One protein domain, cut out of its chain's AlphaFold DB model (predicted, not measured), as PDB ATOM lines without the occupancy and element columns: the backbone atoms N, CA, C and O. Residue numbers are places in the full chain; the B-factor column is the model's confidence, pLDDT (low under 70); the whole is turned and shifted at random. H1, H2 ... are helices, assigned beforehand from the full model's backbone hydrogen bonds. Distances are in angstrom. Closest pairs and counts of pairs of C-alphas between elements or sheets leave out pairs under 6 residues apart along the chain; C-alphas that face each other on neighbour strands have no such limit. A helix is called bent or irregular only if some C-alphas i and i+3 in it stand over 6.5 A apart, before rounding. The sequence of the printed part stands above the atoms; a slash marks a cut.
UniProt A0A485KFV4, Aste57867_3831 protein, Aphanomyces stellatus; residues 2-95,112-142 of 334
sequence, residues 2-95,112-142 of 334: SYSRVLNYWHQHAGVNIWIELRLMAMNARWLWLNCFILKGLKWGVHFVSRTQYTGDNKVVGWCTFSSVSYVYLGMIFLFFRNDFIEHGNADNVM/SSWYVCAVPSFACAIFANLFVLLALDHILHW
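This is residues 2 to 95 and 112 to 142 of the 334 residues of the protein "Aste57867_3831 protein" of Aphanomyces stellatus (UniProt A0A485KFV4). The long helix H8 crosses the line made by H2 and H3, which follow each other nearly end to end, as an X; the short helices H5, H6 and H7 follow in a broken row, H5 and H7 packing on H8. H1 folds back on H2 at one end, and H4 packs on H3 toward the other. The 125 printed residues hold eight named helices, H1 to H8 in order, and no named strand: all helix. The whole is loose, with a radius of gyration of the C-alphas of 17.8 A, and elongated, spanning 60 by 32 by 20 A.

H8, residues 114 to 140, is 36.7 A long and ends with C-alpha 140 at (-46.602, -9.359, 59.516); it is irregular, only just, with C-alphas 117 and 120 6.7 A apart. H3, residues 31 to 49, measures 26.7 A, H1, residues 2 to 13, 17.2 A from C-alpha 2 at (-28.253, 8.282, 31.774), and H2, residues 18 to 28, 15.3 A. H4 is residues 59 to 63, H5 69 to 74, H6 76 to 80 and H7 82 to 88.

H8 touches H7 at a steep tilt of 45 degrees, opposite ways, C-alphas 86 and 118 being closest at 5.5 A. H8 touches H5 with residues 133 to 137 alone, closest C-alphas 71 and 133, 6.4 A. H3 and H8 only just touch, with 3 pairs of C-alphas within 8 A, the closest 35 and 130 at 7.0 A. H3 touches H4, closest C-alphas 43 and 61, 5.6 A. H2 and H6 only just touch, with 3 pairs within 8 A, closest C-alphas 25 and 80, 5.9 A. H1 and H2 form a helical hairpin at a shallow tilt of 31 degrees, closest C-alphas 4 and 24, 6.4 A. H1 and H8 are apart. Every O i to N i+4 pair is within hydrogen-bond range in H2 to H7; H1 has 7 of 8 and H8 20 of 23.

The farthest C-alphas, of Thr 55 and Met 95, are 60.5 A apart. Residues 96 to 111 are not printed, and C-alphas 95 and 112 stand 15.8 A apart across this cut. Of the links printed whole, none is long. Residues 51 to 57 have pLDDT under 70.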
ATOM      1  N   SER A   2     -28.783   8.643  33.105       78.19
ATOM      2  CA  SER A   2     -28.253   8.282  31.774       78.19
ATOM      3  C   SER A   2     -27.081   7.287  31.836       78.19
ATOM      4  O   SER A   2     -27.138   6.234  31.213       78.19
ATOM      5  N   TYR A   3     -26.086   7.540  32.698       84.50
ATOM      6  CA  TYR A   3     -24.923   6.653  32.839       84.50
ATOM      7  C   TYR A   3     -25.280   5.208  33.229       84.50
ATOM      8  O   TYR A   3     -24.786   4.278  32.604       84.50
ATOM      9  N   SER A   4     -26.149   5.001  34.233       86.81
ATOM     10  CA  SER A   4     -26.526   3.637  34.648       86.81
ATOM     11  C   SER A   4     -27.266   2.906  33.540       86.81
ATOM     12  O   SER A   4     -27.087   1.709  33.399       86.81
ATOM     13  N   ARG A   5     -28.080   3.625  32.760       86.31
ATOM     14  CA  ARG A   5     -28.855   3.061  31.657       86.31
ATOM     15  C   ARG A   5     -27.955   2.614  30.512       86.31
ATOM     16  O   ARG A   5     -28.026   1.465  30.112       86.31
ATOM     17  N   VAL A   6     -27.069   3.495  30.043       85.62
ATOM     18  CA  VAL A   6     -26.120   3.172  28.963       85.62
ATOM     19  C   VAL A   6     -25.208   2.016  29.372       85.62
ATOM     20  O   VAL A   6     -24.973   1.112  28.578       85.62
ATOM     21  N   LEU A   7     -24.743   2.005  30.625       88.69
ATOM     22  CA  LEU A   7     -23.927   0.911  31.146       88.69
ATOM     23  C   LEU A   7     -24.714  -0.407  31.247       88.69
ATOM     24  O   LEU A   7     -24.158  -1.442  30.907       88.69
ATOM     25  N   ASN A   8     -25.983  -0.371  31.674       88.25
ATOM     26  CA  ASN A   8     -26.871  -1.541  31.721       88.25
ATOM     27  C   ASN A   8     -27.123  -2.100  30.318       88.25
ATOM     28  O   ASN A   8     -26.976  -3.291  30.094       88.25
ATOM     29  N   TYR A   9     -27.428  -1.225  29.358       86.06
ATOM     30  CA  TYR A   9     -27.653  -1.608  27.968       86.06
ATOM     31  C   TYR A   9     -26.399  -2.223  27.336       86.06
ATOM     32  O   TYR A   9     -26.472  -3.273  26.706       86.06
ATOM     33  N   TRP A  10     -25.228  -1.614  27.548       87.12
ATOM     34  CA  TRP A  10     -23.961  -2.195  27.104       87.12
ATOM     35  C   TRP A  10     -23.696  -3.549  27.774       87.12
ATOM     36  O   TRP A  10     -23.290  -4.492  27.103       87.12
ATOM     37  N   HIS A  11     -23.954  -3.659  29.080       88.50
ATOM     38  CA  HIS A  11     -23.703  -4.873  29.855       88.50
ATOM     39  C   HIS A  11     -24.607  -6.040  29.440       88.50
ATOM     40  O   HIS A  11     -24.099  -7.145  29.319       88.50
ATOM     41  N   GLN A  12     -25.873  -5.786  29.092       85.19
ATOM     42  CA  GLN A  12     -26.781  -6.799  28.531       85.19
ATOM     43  C   GLN A  12     -26.229  -7.465  27.256       85.19
ATOM     44  O   GLN A  12     -26.535  -8.623  26.984       85.19
ATOM     45  N   HIS A  13     -25.417  -6.742  26.479       84.75
ATOM     46  CA  HIS A  13     -24.796  -7.233  25.244       84.75
ATOM     47  C   HIS A  13     -23.330  -7.654  25.438       84.75
ATOM     48  O   HIS A  13     -22.722  -8.231  24.536       84.75
ATOM     49  N   ALA A  14     -22.747  -7.361  26.602       81.38
ATOM     50  CA  ALA A  14     -21.414  -7.790  26.982       81.38
ATOM     51  C   ALA A  14     -21.491  -9.123  27.746       81.38
ATOM     52  O   ALA A  14     -22.509  -9.480  28.331       81.38
ATOM     53  N   GLY A  15     -20.403  -9.895  27.750       81.94
ATOM     54  CA  GLY A  15     -20.337 -11.123  28.548       81.94
ATOM     55  C   GLY A  15     -20.522 -10.866  30.053       81.94
ATOM     56  O   GLY A  15     -20.358  -9.747  30.541       81.94
ATOM     57  N   VAL A  16     -20.818 -11.928  30.808       84.44
ATOM     58  CA  VAL A  16     -21.103 -11.847  32.249       84.44
ATOM     59  C   VAL A  16     -19.904 -11.275  33.017       84.44
ATOM     60  O   VAL A  16     -18.864 -11.918  33.144       84.44
ATOM     61  N   ASN A  17     -20.062 -10.069  33.569       89.62
ATOM     62  CA  ASN A  17     -19.078  -9.428  34.442       89.62
ATOM     63  C   ASN A  17     -19.719  -8.986  35.765       89.62
ATOM     64  O   ASN A  17     -20.505  -8.038  35.803       89.62
ATOM     65  N   ILE A  18     -19.327  -9.652  36.857       89.94
ATOM     66  CA  ILE A  18     -19.904  -9.458  38.195       89.94
ATOM     67  C   ILE A  18     -19.611  -8.068  38.783       89.94
ATOM     68  O   ILE A  18     -20.404  -7.533  39.554       89.94
ATOM     69  N   TRP A  19     -18.481  -7.457  38.417       91.94
ATOM     70  CA  TRP A  19     -18.085  -6.146  38.941       91.94
ATOM     71  C   TRP A  19     -18.974  -5.031  38.402       91.94
ATOM     72  O   TRP A  19     -19.243  -4.050  39.097       91.94
ATOM     73  N   ILE A  20     -19.438  -5.187  37.162       89.38
ATOM     74  CA  ILE A  20     -20.326  -4.226  36.511       89.38
ATOM     75  C   ILE A  20     -21.733  -4.346  37.095       89.38
ATOM     76  O   ILE A  20     -22.323  -3.320  37.428       89.38
ATOM     77  N   GLU A  21     -22.200  -5.570  37.343       88.94
ATOM     78  CA  GLU A  21     -23.450  -5.835  38.066       88.94
ATOM     79  C   GLU A  21     -23.449  -5.205  39.459       88.94
ATOM     80  O   GLU A  21     -24.315  -4.394  39.790       88.94
ATOM     81  N   LEU A  22     -22.408  -5.462  40.260       90.44
ATOM     82  CA  LEU A  22     -22.282  -4.872  41.593       90.44
ATOM     83  C   LEU A  22     -22.276  -3.336  41.539       90.44
ATOM     84  O   LEU A  22     -22.895  -2.670  42.373       90.44
ATOM     85  N   ARG A  23     -21.611  -2.751  40.535       91.00
ATOM     86  CA  ARG A  23     -21.590  -1.298  40.323       91.00
ATOM     87  C   ARG A  23     -22.972  -0.752  39.957       91.00
ATOM     88  O   ARG A  23     -23.341   0.316  40.451       91.00
ATOM     89  N   LEU A  24     -23.734  -1.457  39.120       89.31
ATOM     90  CA  LEU A  24     -25.108  -1.097  38.755       89.31
ATOM     91  C   LEU A  24     -26.048  -1.201  39.965       89.31
ATOM     92  O   LEU A  24     -26.792  -0.253  40.230       89.31
ATOM     93  N   MET A  25     -25.938  -2.265  40.766       88.56
ATOM     94  CA  MET A  25     -26.677  -2.435  42.025       88.56
ATOM     95  C   MET A  25     -26.372  -1.309  43.021       88.56
ATOM     96  O   MET A  25     -27.289  -0.661  43.527       88.56
ATOM     97  N   ALA A  26     -25.091  -1.000  43.247       89.62
ATOM     98  CA  ALA A  26     -24.670   0.102  44.115       89.62
ATOM     99  C   ALA A  26     -25.170   1.466  43.608       89.62
ATOM    100  O   ALA A  26     -25.452   2.378  44.388       89.62
ATOM    101  N   MET A  27     -25.308   1.626  42.289       89.19
ATOM    102  CA  MET A  27     -25.851   2.843  41.708       89.19
ATOM    103  C   MET A  27     -27.361   2.972  41.896       89.19
ATOM    104  O   MET A  27     -27.832   4.058  42.250       89.19
ATOM    105  N   ASN A  28     -28.094   1.872  41.729       89.00
ATOM    106  CA  ASN A  28     -29.525   1.803  41.999       89.00
ATOM    107  C   ASN A  28     -29.837   1.951  43.498       89.00
ATOM    108  O   ASN A  28     -30.863   2.534  43.838       89.00
ATOM    109  N   ALA A  29     -28.913   1.591  44.396       89.44
ATOM    110  CA  ALA A  29     -29.071   1.775  45.841       89.44
ATOM    111  C   ALA A  29     -29.333   3.217  46.281       89.44
ATOM    112  O   ALA A  29     -29.991   3.453  47.290       89.44
ATOM    113  N   ARG A  30     -28.890   4.210  45.505       88.56
ATOM    114  CA  ARG A  30     -29.155   5.621  45.824       88.56
ATOM    115  C   ARG A  30     -30.645   5.972  45.781       88.56
ATOM    116  O   ARG A  30     -31.060   6.914  46.448       88.56
ATOM    117  N   TRP A  31     -31.445   5.208  45.038       87.50
ATOM    118  CA  TRP A  31     -32.897   5.382  44.958       87.50
ATOM    119  C   TRP A  31     -33.615   4.978  46.244       87.50
ATOM    120  O   TRP A  31     -34.728   5.435  46.487       87.50
ATOM    121  N   LEU A  32     -32.952   4.217  47.116       90.88
ATOM    122  CA  LEU A  32     -33.447   3.938  48.458       90.88
ATOM    123  C   LEU A  32     -33.674   5.228  49.253       90.88
ATOM    124  O   LEU A  32     -34.704   5.386  49.901       90.88
ATOM    125  N   TRP A  33     -32.750   6.188  49.144       90.31
ATOM    126  CA  TRP A  33     -32.886   7.486  49.804       90.31
ATOM    127  C   TRP A  33     -34.099   8.258  49.297       90.31
ATOM    128  O   TRP A  33     -34.748   8.941  50.084       90.31
ATOM    129  N   LEU A  34     -34.439   8.117  48.012       88.94
ATOM    130  CA  LEU A  34     -35.650   8.712  47.457       88.94
ATOM    131  C   LEU A  34     -36.905   8.046  48.036       88.94
ATOM    132  O   LEU A  34     -37.812   8.762  48.448       88.94
ATOM    133  N   ASN A  35     -36.938   6.714  48.144       91.56
ATOM    134  CA  ASN A  35     -38.031   5.992  48.805       91.56
ATOM    135  C   ASN A  35     -38.229   6.489  50.248       91.56
ATOM    136  O   ASN A  35     -39.346   6.824  50.646       91.56
ATOM    137  N   CYS A  36     -37.141   6.606  51.015       92.25
ATOM    138  CA  CYS A  36     -37.178   7.140  52.375       92.25
ATOM    139  C   CYS A  36     -37.626   8.608  52.416       92.25
ATOM    140  O   CYS A  36     -38.399   8.987  53.294       92.25
ATOM    141  N   PHE A  37     -37.170   9.434  51.471       92.44
ATOM    142  CA  PHE A  37     -37.552  10.841  51.373       92.44
ATOM    143  C   PHE A  37     -39.043  11.007  51.064       92.44
ATOM    144  O   PHE A  37     -39.715  11.782  51.740       92.44
ATOM    145  N   ILE A  38     -39.574  10.243  50.103       92.19
ATOM    146  CA  ILE A  38     -40.999  10.235  49.751       92.19
ATOM    147  C   ILE A  38     -41.832   9.823  50.961       92.19
ATOM    148  O   ILE A  38     -42.785  10.517  51.307       92.19
ATOM    149  N   LEU A  39     -41.455   8.738  51.643       92.62
ATOM    150  CA  LEU A  39     -42.189   8.269  52.814       92.62
ATOM    151  C   LEU A  39     -42.155   9.289  53.957       92.62
ATOM    152  O   LEU A  39     -43.180   9.558  54.581       92.62
ATOM    153  N   LYS A  40     -40.997   9.909  54.201       91.56
ATOM    154  CA  LYS A  40     -40.851  10.956  55.216       91.56
ATOM    155  C   LYS A  40     -41.687  12.189  54.878       91.56
ATOM    156  O   LYS A  40     -42.355  12.729  55.758       91.56
ATOM    157  N   GLY A  41     -41.687  12.602  53.611       90.25
ATOM    158  CA  GLY A  41     -42.527  13.682  53.102       90.25
ATOM    159  C   GLY A  41     -44.017  13.370  53.239       90.25
ATOM    160  O   GLY A  41     -44.771  14.224  53.697       90.25
ATOM    161  N   LEU A  42     -44.435  12.138  52.932       89.75
ATOM    162  CA  LEU A  42     -45.815  11.684  53.093       89.75
ATOM    163  C   LEU A  42     -46.233  11.685  54.565       89.75
ATOM    164  O   LEU A  42     -47.263  12.261  54.900       89.75
ATOM    165  N   LYS A  43     -45.414  11.111  55.453       88.75
ATOM    166  CA  LYS A  43     -45.677  11.096  56.899       88.75
ATOM    167  C   LYS A  43     -45.824  12.516  57.446       88.75
ATOM    168  O   LYS A  43     -46.789  12.814  58.148       88.75
ATOM    169  N   TRP A  44     -44.902  13.403  57.076       86.25
ATOM    170  CA  TRP A  44     -44.944  14.812  57.460       86.25
ATOM    171  C   TRP A  44     -46.178  15.537  56.899       86.25
ATOM    172  O   TRP A  44     -46.862  16.242  57.639       86.25
ATOM    173  N   GLY A  45     -46.517  15.314  55.626       85.56
ATOM    174  CA  GLY A  45     -47.689  15.903  54.976       85.56
ATOM    175  C   GLY A  45     -49.011  15.440  55.591       85.56
ATOM    176  O   GLY A  45     -49.861  16.267  55.913       85.56
ATOM    177  N   VAL A  46     -49.173  14.136  55.839       83.69
ATOM    178  CA  VAL A  46     -50.356  13.574  56.515       83.69
ATOM    179  C   VAL A  46     -50.489  14.138  57.928       83.69
ATOM    180  O   VAL A  46     -51.595  14.457  58.365       83.69
ATOM    181  N   HIS A  47     -49.375  14.298  58.641       77.38
ATOM    182  CA  HIS A  47     -49.376  14.920  59.960       77.38
ATOM    183  C   HIS A  47     -49.774  16.408  59.907       77.38
ATOM    184  O   HIS A  47     -50.518  16.883  60.764       77.38
ATOM    185  N   PHE A  48     -49.312  17.157  58.900       78.00
ATOM    186  CA  PHE A  48     -49.671  18.567  58.721       78.00
ATOM    187  C   PHE A  48     -51.153  18.754  58.368       78.00
ATOM    188  O   PHE A  48     -51.810  19.641  58.906       78.00
ATOM    189  N   VAL A  49     -51.688  17.906  57.486       79.81
ATOM    190  CA  VAL A  49     -53.084  17.982  57.027       79.81
ATOM    191  C   VAL A  49     -54.063  17.472  58.088       79.81
ATOM    192  O   VAL A  49     -55.193  17.956  58.178       79.81
ATOM    193  N   SER A  50     -53.660  16.496  58.903       70.56
ATOM    194  CA  SER A  50     -54.558  15.917  59.895       70.56
ATOM    195  C   SER A  50     -54.789  16.858  61.072       70.56
ATOM    196  O   SER A  50     -53.862  17.240  61.776       70.56
ATOM    197  N   ARG A  51     -56.060  17.150  61.368       61.12
ATOM    198  CA  ARG A  51     -56.481  17.932  62.545       61.12
ATOM    199  C   ARG A  51     -56.238  17.221  63.887       61.12
ATOM    200  O   ARG A  51     -56.438  17.828  64.933       61.12
ATOM    201  N   THR A  52     -55.818  15.953  63.887       58.12
ATOM    202  CA  THR A  52     -55.642  15.117  65.095       58.12
ATOM    203  C   THR A  52     -54.230  15.159  65.694       58.12
ATOM    204  O   THR A  52     -53.845  14.236  66.414       58.12
ATOM    205  N   GLN A  53     -53.476  16.236  65.441       57.28
ATOM    206  CA  GLN A  53     -52.068  16.429  65.847       57.28
ATOM    207  C   GLN A  53     -51.798  16.188  67.344       57.28
ATOM    208  O   GLN A  53     -50.666  15.928  67.728       57.28
ATOM    209  N   TYR A  54     -52.831  16.248  68.189       54.88
ATOM    210  CA  TYR A  54     -52.697  16.203  69.646       54.88
ATOM    211  C   TYR A  54     -53.210  14.918  70.308       54.88
ATOM    212  O   TYR A  54     -52.984  14.731  71.501       54.88
ATOM    213  N   THR A  55     -53.888  14.030  69.572       58.62
ATOM    214  CA  THR A  55     -54.564  12.861  70.178       58.62
ATOM    215  C   THR A  55     -53.816  11.551  69.933       58.62
ATOM    216  O   THR A  55     -54.002  10.582  70.661       58.62
ATOM    217  N   GLY A  56     -52.937  11.491  68.925       62.28
ATOM    218  CA  GLY A  56     -52.197  10.262  68.598       62.28
ATOM    219  C   GLY A  56     -53.084   9.156  68.032       62.28
ATOM    220  O   GLY A  56     -52.651   8.018  67.915       62.28
ATOM    221  N   ASP A  57     -54.316   9.506  67.662       69.81
ATOM    222  CA  ASP A  57     -55.303   8.615  67.047       69.81
ATOM    223  C   ASP A  57     -55.162   8.558  65.517       69.81
ATOM    224  O   ASP A  57     -55.939   7.887  64.831       69.81
ATOM    225  N   ASN A  58     -54.179   9.263  64.943       75.62
ATOM    226  CA  ASN A  58     -53.964   9.275  63.502       75.62
ATOM    227  C   ASN A  58     -53.300   7.980  63.015       75.62
ATOM    228  O   ASN A  58     -52.088   7.916  62.803       75.62
ATOM    229  N   LYS A  59     -54.123   6.958  62.767       78.38
ATOM    230  CA  LYS A  59     -53.680   5.661  62.235       78.38
ATOM    231  C   LYS A  59     -52.906   5.779  60.917       78.38
ATOM    232  O   LYS A  59     -52.052   4.941  60.656       78.38
ATOM    233  N   VAL A  60     -53.160   6.818  60.114       83.44
ATOM    234  CA  VAL A  60     -52.480   7.023  58.822       83.44
ATOM    235  C   VAL A  60     -51.013   7.421  59.016       83.44
ATOM    236  O   VAL A  60     -50.154   6.969  58.263       83.44
ATOM    237  N   VAL A  61     -50.698   8.211  60.051       84.50
ATOM    238  CA  VAL A  61     -49.305   8.573  60.386       84.50
ATOM    239  C   VAL A  61     -48.533   7.347  60.867       84.50
ATOM    240  O   VAL A  61     -47.393   7.153  60.447       84.50
ATOM    241  N   GLY A  62     -49.171   6.494  61.676       83.38
ATOM    242  CA  GLY A  62     -48.605   5.198  62.064       83.38
ATOM    243  C   GLY A  62     -48.323   4.324  60.844       83.38
ATOM    244  O   GLY A  62     -47.206   3.845  60.690       83.38
ATOM    245  N   TRP A  63     -49.279   4.248  59.911       89.44
ATOM    246  CA  TRP A  63     -49.144   3.456  58.686       89.44
ATOM    247  C   TRP A  63     -47.972   3.883  57.785       89.44
ATOM    248  O   TRP A  63     -47.424   3.057  57.066       89.44
ATOM    249  N   CYS A  64     -47.535   5.144  57.851       90.19
ATOM    250  CA  CYS A  64     -46.377   5.657  57.105       90.19
ATOM    251  C   CYS A  64     -45.022   5.394  57.800       90.19
ATOM    252  O   CYS A  64     -44.069   6.152  57.603       90.19
ATOM    253  N   THR A  65     -44.934   4.366  58.641       91.44
ATOM    254  CA  THR A  65     -43.761   4.055  59.470       91.44
ATOM    255  C   THR A  65     -43.417   2.574  59.347       91.44
ATOM    256  O   THR A  65     -44.311   1.742  59.282       91.44
ATOM    257  N   PHE A  66     -42.132   2.237  59.315       93.44
ATOM    258  CA  PHE A  66     -41.650   0.859  59.331       93.44
ATOM    259  C   PHE A  66     -41.248   0.436  60.744       93.44
ATOM    260  O   PHE A  66     -40.603   1.202  61.464       93.44
ATOM    261  N   SER A  67     -41.550  -0.812  61.098       91.56
ATOM    262  CA  SER A  67     -41.103  -1.430  62.355       91.56
ATOM    263  C   SER A  67     -39.595  -1.706  62.376       91.56
ATOM    264  O   SER A  67     -38.965  -1.689  63.426       91.56
ATOM    265  N   SER A  68     -38.998  -1.962  61.206       91.00
ATOM    266  CA  SER A  68     -37.602  -2.382  61.077       91.00
ATOM    267  C   SER A  68     -36.952  -1.861  59.798       91.00
ATOM    268  O   SER A  68     -37.591  -1.720  58.752       91.00
ATOM    269  N   VAL A  69     -35.635  -1.653  59.862       92.19
ATOM    270  CA  VAL A  69     -34.796  -1.258  58.719       92.19
ATOM    271  C   VAL A  69     -34.787  -2.328  57.621       92.19
ATOM    272  O   VAL A  69     -34.611  -2.010  56.446       92.19
ATOM    273  N   SER A  70     -35.044  -3.593  57.962       92.06
ATOM    274  CA  SER A  70     -35.087  -4.696  56.994       92.06
ATOM    275  C   SER A  70     -36.080  -4.443  55.855       92.06
ATOM    276  O   SER A  70     -35.770  -4.738  54.705       92.06
ATOM    277  N   TYR A  71     -37.232  -3.822  56.131       92.50
ATOM    278  CA  TYR A  71     -38.226  -3.497  55.100       92.50
ATOM    279  C   TYR A  71     -37.777  -2.398  54.149       92.50
ATOM    280  O   TYR A  71     -38.086  -2.445  52.958       92.50
ATOM    281  N   VAL A  72     -36.990  -1.446  54.655       92.25
ATOM    282  CA  VAL A  72     -36.340  -0.439  53.818       92.25
ATOM    283  C   VAL A  72     -35.411  -1.149  52.834       92.25
ATOM    284  O   VAL A  72     -35.535  -0.954  51.626       92.25
ATOM    285  N   TYR A  73     -34.561  -2.058  53.320       92.38
ATOM    286  CA  TYR A  73     -33.661  -2.825  52.457       92.38
ATOM    287  C   TYR A  73     -34.382  -3.785  51.507       92.38
ATOM    288  O   TYR A  73     -33.945  -3.917  50.370       92.38
ATOM    289  N   LEU A  74     -35.502  -4.401  51.894       92.12
ATOM    290  CA  LEU A  74     -36.300  -5.227  50.976       92.12
ATOM    291  C   LEU A  74     -36.806  -4.427  49.769       92.12
ATOM    292  O   LEU A  74     -36.866  -4.957  48.660       92.12
ATOM    293  N   GLY A  75     -37.067  -3.127  49.939       89.12
ATOM    294  CA  GLY A  75     -37.425  -2.243  48.830       89.12
ATOM    295  C   GLY A  75     -36.343  -2.061  47.770       89.12
ATOM    296  O   GLY A  75     -36.658  -1.596  46.673       89.12
ATOM    297  N   MET A  76     -35.104  -2.473  48.044       91.00
ATOM    298  CA  MET A  76     -34.032  -2.511  47.051       91.00
ATOM    299  C   MET A  76     -34.270  -3.524  45.940       91.00
ATOM    300  O   MET A  76     -33.827  -3.286  44.821       91.00
ATOM    301  N   ILE A  77     -34.967  -4.628  46.227       89.62
ATOM    302  CA  ILE A  77     -35.170  -5.712  45.259       89.62
ATOM    303  C   ILE A  77     -35.849  -5.161  44.003       89.62
ATOM    304  O   ILE A  77     -35.352  -5.352  42.899       89.62
ATOM    305  N   PHE A  78     -36.923  -4.385  44.175       88.19
ATOM    306  CA  PHE A  78     -37.596  -3.706  43.069       88.19
ATOM    307  C   PHE A  78     -36.683  -2.684  42.366       88.19
ATOM    308  O   PHE A  78     -36.652  -2.603  41.140       88.19
ATOM    309  N   LEU A  79     -35.899  -1.918  43.133       89.56
ATOM    310  CA  LEU A  79     -35.013  -0.885  42.589       89.56
ATOM    311  C   LEU A  79     -33.852  -1.450  41.758       89.56
ATOM    312  O   LEU A  79     -33.310  -0.720  40.928       89.56
ATOM    313  N   PHE A  80     -33.471  -2.718  41.934       90.12
ATOM    314  CA  PHE A  80     -32.462  -3.349  41.081       90.12
ATOM    315  C   PHE A  80     -32.943  -3.519  39.638       90.12
ATOM    316  O   PHE A  80     -32.179  -3.221  38.723       90.12
ATOM    317  N   PHE A  81     -34.226  -3.826  39.432       88.19
ATOM    318  CA  PHE A  81     -34.847  -3.946  38.104       88.19
ATOM    319  C   PHE A  81     -35.186  -2.598  37.448       88.19
ATOM    320  O   PHE A  81     -35.771  -2.541  36.367       88.19
ATOM    321  N   ARG A  82     -34.811  -1.476  38.079       89.38
ATOM    322  CA  ARG A  82     -35.103  -0.120  37.593       89.38
ATOM    323  C   ARG A  82     -34.618   0.124  36.162       89.38
ATOM    324  O   ARG A  82     -35.328   0.767  35.394       89.38
ATOM    325  N   ASN A  83     -33.384  -0.268  35.835       88.38
ATOM    326  CA  ASN A  83     -32.816   0.060  34.521       88.38
ATOM    327  C   ASN A  83     -33.544  -0.703  33.408       88.38
ATOM    328  O   ASN A  83     -33.856  -0.097  32.387       88.38
ATOM    329  N   ASP A  84     -33.889  -1.968  33.648       86.81
ATOM    330  CA  ASP A  84     -34.643  -2.789  32.696       86.81
ATOM    331  C   ASP A  84     -36.074  -2.269  32.520       86.81
ATOM    332  O   ASP A  84     -36.573  -2.190  31.401       86.81
ATOM    333  N   PHE A  85     -36.710  -1.813  33.607       86.31
ATOM    334  CA  PHE A  85     -38.029  -1.181  33.546       86.31
ATOM    335  C   PHE A  85     -38.030   0.095  32.688       86.31
ATOM    336  O   PHE A  85     -38.935   0.308  31.884       86.31
ATOM    337  N   ILE A  86     -37.016   0.953  32.849       85.56
ATOM    338  CA  ILE A  86     -36.904   2.200  32.078       85.56
ATOM    339  C   ILE A  86     -36.652   1.907  30.597       85.56
ATOM    340  O   ILE A  86     -37.214   2.594  29.747       85.56
ATOM    341  N   GLU A  87     -35.825   0.907  30.287       82.56
ATOM    342  CA  GLU A  87     -35.514   0.560  28.898       82.56
ATOM    343  C   GLU A  87     -36.696  -0.126  28.201       82.56
ATOM    344  O   GLU A  87     -36.920   0.119  27.022       82.56
ATOM    345  N   HIS A  88     -37.529  -0.882  28.925       81.75
ATOM    346  CA  HIS A  88     -38.771  -1.431  28.373       81.75
ATOM    347  C   HIS A  88     -39.742  -0.342  27.884       81.75
ATOM    348  O   HIS A  88     -40.439  -0.528  26.892       81.75
ATOM    349  N   GLY A  89     -39.785   0.802  28.573       76.50
ATOM    350  CA  GLY A  89     -40.603   1.953  28.182       76.50
ATOM    351  C   GLY A  89     -39.958   2.863  27.134       76.50
ATOM    352  O   GLY A  89     -40.547   3.890  26.797       76.50
ATOM    353  N   ASN A  90     -38.751   2.544  26.658       78.75
ATOM    354  CA  ASN A  90     -38.040   3.340  25.668       78.75
ATOM    355  C   ASN A  90     -38.406   2.864  24.255       78.75
ATOM    356  O   ASN A  90     -37.908   1.842  23.794       78.75
ATOM    357  N   ALA A  91     -39.276   3.608  23.569       71.94
ATOM    358  CA  ALA A  91     -39.667   3.304  22.191       71.94
ATOM    359  C   ALA A  91     -38.732   3.943  21.148       71.94
ATOM    360  O   ALA A  91     -38.772   3.564  19.981       71.94
ATOM    361  N   ASP A  92     -37.892   4.894  21.565       73.62
ATOM    362  CA  ASP A  92     -37.014   5.660  20.681       73.62
ATOM    363  C   ASP A  92     -35.542   5.288  20.916       73.62
ATOM    364  O   ASP A  92     -34.805   5.883  21.713       73.62
ATOM    365  N   ASN A  93     -35.134   4.197  20.269       73.62
ATOM    366  CA  ASN A  93     -33.763   3.714  20.216       73.62
ATOM    367  C   ASN A  93     -33.427   3.452  18.741       73.62
ATOM    368  O   ASN A  93     -34.146   2.746  18.040       73.62
ATOM    369  N   VAL A  94     -32.338   4.045  18.255       74.69
ATOM    370  CA  VAL A  94     -31.844   3.796  16.898       74.69
ATOM    371  C   VAL A  94     -30.401   3.339  17.004       74.69
ATOM    372  O   VAL A  94     -29.518   4.087  17.425       74.69
ATOM    373  N   MET A  95     -30.167   2.077  16.650       75.56
ATOM    374  CA  MET A  95     -28.827   1.510  16.569       75.56
ATOM    375  C   MET A  95     -28.237   1.821  15.191       75.56
ATOM    376  O   MET A  95     -28.800   1.437  14.167       75.56
ATOM    377  N   SER A 112     -41.770  10.178  22.629       80.00
ATOM    378  CA  SER A 112     -41.493   8.733  22.626       80.00
ATOM    379  C   SER A 112     -40.232   8.376  23.428       80.00
ATOM    380  O   SER A 112     -39.916   7.200  23.627       80.00
ATOM    381  N   SER A 113     -39.524   9.388  23.940       80.19
ATOM    382  CA  SER A 113     -38.351   9.214  24.786       80.19
ATOM    383  C   SER A 113     -38.700   8.572  26.130       80.19
ATOM    384  O   SER A 113     -39.703   8.903  26.774       80.19
ATOM    385  N   TRP A 114     -37.778   7.750  26.641       80.19
ATOM    386  CA  TRP A 114     -37.845   7.163  27.984       80.19
ATOM    387  C   TRP A 114     -38.160   8.182  29.096       80.19
ATOM    388  O   TRP A 114     -38.772   7.824  30.101       80.19
ATOM    389  N   TYR A 115     -37.759   9.451  28.953       80.44
ATOM    390  CA  TYR A 115     -38.011  10.466  29.980       80.44
ATOM    391  C   TYR A 115     -39.505  10.777  30.135       80.44
ATOM    392  O   TYR A 115     -39.993  10.888  31.257       80.44
ATOM    393  N   VAL A 116     -40.238  10.894  29.028       84.50
ATOM    394  CA  VAL A 116     -41.662  11.255  29.048       84.50
ATOM    395  C   VAL A 116     -42.527  10.019  29.290       84.50
ATOM    396  O   VAL A 116     -43.459  10.074  30.089       84.50
ATOM    397  N   CYS A 117     -42.183   8.886  28.672       83.06
ATOM    398  CA  CYS A 117     -42.972   7.658  28.781       83.06
ATOM    399  C   CYS A 117     -42.708   6.870  30.072       83.06
ATOM    400  O   CYS A 117     -43.649   6.396  30.710       83.06
ATOM    401  N   ALA A 118     -41.442   6.709  30.473       84.81
ATOM    402  CA  ALA A 118     -41.074   5.764  31.532       84.81
ATOM    403  C   ALA A 118     -40.974   6.399  32.928       84.81
ATOM    404  O   ALA A 118     -41.118   5.700  33.929       84.81
ATOM    405  N   VAL A 119     -40.743   7.713  33.048       85.69
ATOM    406  CA  VAL A 119     -40.623   8.364  34.369       85.69
ATOM    407  C   VAL A 119     -41.943   8.352  35.155       85.69
ATOM    408  O   VAL A 119     -41.894   7.998  36.336       85.69
ATOM    409  N   PRO A 120     -43.119   8.670  34.570       88.44
ATOM    410  CA  PRO A 120     -44.382   8.624  35.310       88.44
ATOM    411  C   PRO A 120     -44.746   7.208  35.769       88.44
ATOM    412  O   PRO A 120     -45.120   7.006  36.924       88.44
ATOM    413  N   SER A 121     -44.584   6.210  34.895       88.44
ATOM    414  CA  SER A 121     -44.852   4.806  35.232       88.44
ATOM    415  C   SER A 121     -43.880   4.287  36.295       88.44
ATOM    416  O   SER A 121     -44.301   3.618  37.239       88.44
ATOM    417  N   PHE A 122     -42.604   4.673  36.219       88.31
ATOM    418  CA  PHE A 122     -41.612   4.345  37.238       88.31
ATOM    419  C   PHE A 122     -41.921   5.012  38.586       88.31
ATOM    420  O   PHE A 122     -41.775   4.381  39.632       88.31
ATOM    421  N   ALA A 123     -42.406   6.259  38.583       89.38
ATOM    422  CA  ALA A 123     -42.852   6.933  39.799       89.38
ATOM    423  C   ALA A 123     -44.025   6.186  40.454       89.38
ATOM    424  O   ALA A 123     -43.971   5.899  41.651       89.38
ATOM    425  N   CYS A 124     -45.040   5.790  39.677       91.62
ATOM    426  CA  CYS A 124     -46.135   4.946  40.167       91.62
ATOM    427  C   CYS A 124     -45.619   3.626  40.756       91.62
ATOM    428  O   CYS A 124     -46.081   3.203  41.814       91.62
ATOM    429  N   ALA A 125     -44.630   3.001  40.116       91.25
ATOM    430  CA  ALA A 125     -44.044   1.759  40.597       91.25
ATOM    431  C   ALA A 125     -43.252   1.939  41.908       91.25
ATOM    432  O   ALA A 125     -43.333   1.083  42.788       91.25
ATOM    433  N   ILE A 126     -42.568   3.074  42.104       92.00
ATOM    434  CA  ILE A 126     -41.955   3.435  43.396       92.00
ATOM    435  C   ILE A 126     -43.021   3.544  44.497       92.00
ATOM    436  O   ILE A 126     -42.845   2.975  45.576       92.00
ATOM    437  N   PHE A 127     -44.131   4.241  44.232       93.19
ATOM    438  CA  PHE A 127     -45.227   4.356  45.198       93.19
ATOM    439  C   PHE A 127     -45.858   2.998  45.511       93.19
ATOM    440  O   PHE A 127     -46.095   2.695  46.679       93.19
ATOM    441  N   ALA A 128     -46.079   2.164  44.494       93.62
ATOM    442  CA  ALA A 128     -46.589   0.811  44.672       93.62
ATOM    443  C   ALA A 128     -45.632  -0.045  45.518       93.62
ATOM    444  O   ALA A 128     -46.072  -0.690  46.465       93.62
ATOM    445  N   ASN A 129     -44.324   0.004  45.244       93.94
ATOM    446  CA  ASN A 129     -43.301  -0.696  46.022       93.94
ATOM    447  C   ASN A 129     -43.317  -0.269  47.501       93.94
ATOM    448  O   ASN A 129     -43.349  -1.117  48.390       93.94
ATOM    449  N   LEU A 130     -43.371   1.040  47.777       93.81
ATOM    450  CA  LEU A 130     -43.501   1.563  49.142       93.81
ATOM    451  C   LEU A 130     -44.784   1.074  49.824       93.81
ATOM    452  O   LEU A 130     -44.729   0.601  50.957       93.81
ATOM    453  N   PHE A 131     -45.924   1.162  49.135       93.88
ATOM    454  CA  PHE A 131     -47.219   0.743  49.669       93.88
ATOM    455  C   PHE A 131     -47.229  -0.747  50.027       93.88
ATOM    456  O   PHE A 131     -47.661  -1.114  51.119       93.88
ATOM    457  N   VAL A 132     -46.715  -1.600  49.136       94.94
ATOM    458  CA  VAL A 132     -46.636  -3.051  49.350       94.94
ATOM    459  C   VAL A 132     -45.770  -3.376  50.562       94.94
ATOM    460  O   VAL A 132     -46.182  -4.175  51.398       94.94
ATOM    461  N   LEU A 133     -44.604  -2.742  50.701       94.94
ATOM    462  CA  LEU A 133     -43.704  -2.999  51.828       94.94
ATOM    463  C   LEU A 133     -44.287  -2.520  53.156       94.94
ATOM    464  O   LEU A 133     -44.166  -3.223  54.155       94.94
ATOM    465  N   LEU A 134     -44.945  -1.358  53.175       94.62
ATOM    466  CA  LEU A 134     -45.627  -0.851  54.368       94.62
ATOM    467  C   LEU A 134     -46.785  -1.759  54.776       94.62
ATOM    468  O   LEU A 134     -46.941  -2.064  55.958       94.62
ATOM    469  N   ALA A 135     -47.583  -2.210  53.804       95.00
ATOM    470  CA  ALA A 135     -48.667  -3.150  54.049       95.00
ATOM    471  C   ALA A 135     -48.127  -4.475  54.596       95.00
ATOM    472  O   ALA A 135     -48.631  -4.974  55.599       95.00
ATOM    473  N   LEU A 136     -47.075  -5.015  53.980       95.50
ATOM    474  CA  LEU A 136     -46.441  -6.258  54.401       95.50
ATOM    475  C   LEU A 136     -45.871  -6.138  55.821       95.50
ATOM    476  O   LEU A 136     -46.134  -7.016  56.641       95.50
ATOM    477  N   ASP A 137     -45.183  -5.042  56.146       95.06
ATOM    478  CA  ASP A 137     -44.688  -4.784  57.501       95.06
ATOM    479  C   ASP A 137     -45.830  -4.733  58.528       95.06
ATOM    480  O   ASP A 137     -45.806  -5.442  59.534       95.06
ATOM    481  N   HIS A 138     -46.881  -3.960  58.252       93.62
ATOM    482  CA  HIS A 138     -48.020  -3.829  59.162       93.62
ATOM    483  C   HIS A 138     -48.810  -5.127  59.333       93.62
ATOM    484  O   HIS A 138     -49.334  -5.381  60.417       93.62
ATOM    485  N   ILE A 139     -48.901  -5.953  58.288       95.25
ATOM    486  CA  ILE A 139     -49.591  -7.245  58.332       95.25
ATOM    487  C   ILE A 139     -48.762  -8.265  59.115       95.25
ATOM    488  O   ILE A 139     -49.300  -8.927  60.002       95.25
ATOM    489  N   LEU A 140     -47.463  -8.391  58.832       95.25
ATOM    490  CA  LEU A 140     -46.602  -9.359  59.516       95.25
ATOM    491  C   LEU A 140     -46.394  -8.985  60.988       95.25
ATOM    492  O   LEU A 140     -46.488  -9.843  61.867       95.25
ATOM    493  N   HIS A 141     -46.208  -7.697  61.275       91.94
ATOM    494  CA  HIS A 141     -45.967  -7.180  62.622       91.94
ATOM    495  C   HIS A 141     -47.221  -6.615  63.294       91.94
ATOM    496  O   HIS A 141     -47.121  -5.848  64.251       91.94
ATOM    497  N   TRP A 142     -48.422  -7.013  62.867       90.94
ATOM    498  CA  TRP A 142     -49.686  -6.463  63.378       90.94
ATOM    499  C   TRP A 142     -49.820  -6.517  64.911       90.94
ATOM    500  O   TRP A 142     -50.334  -5.588  65.532       90.94
TER     501      TRP A 142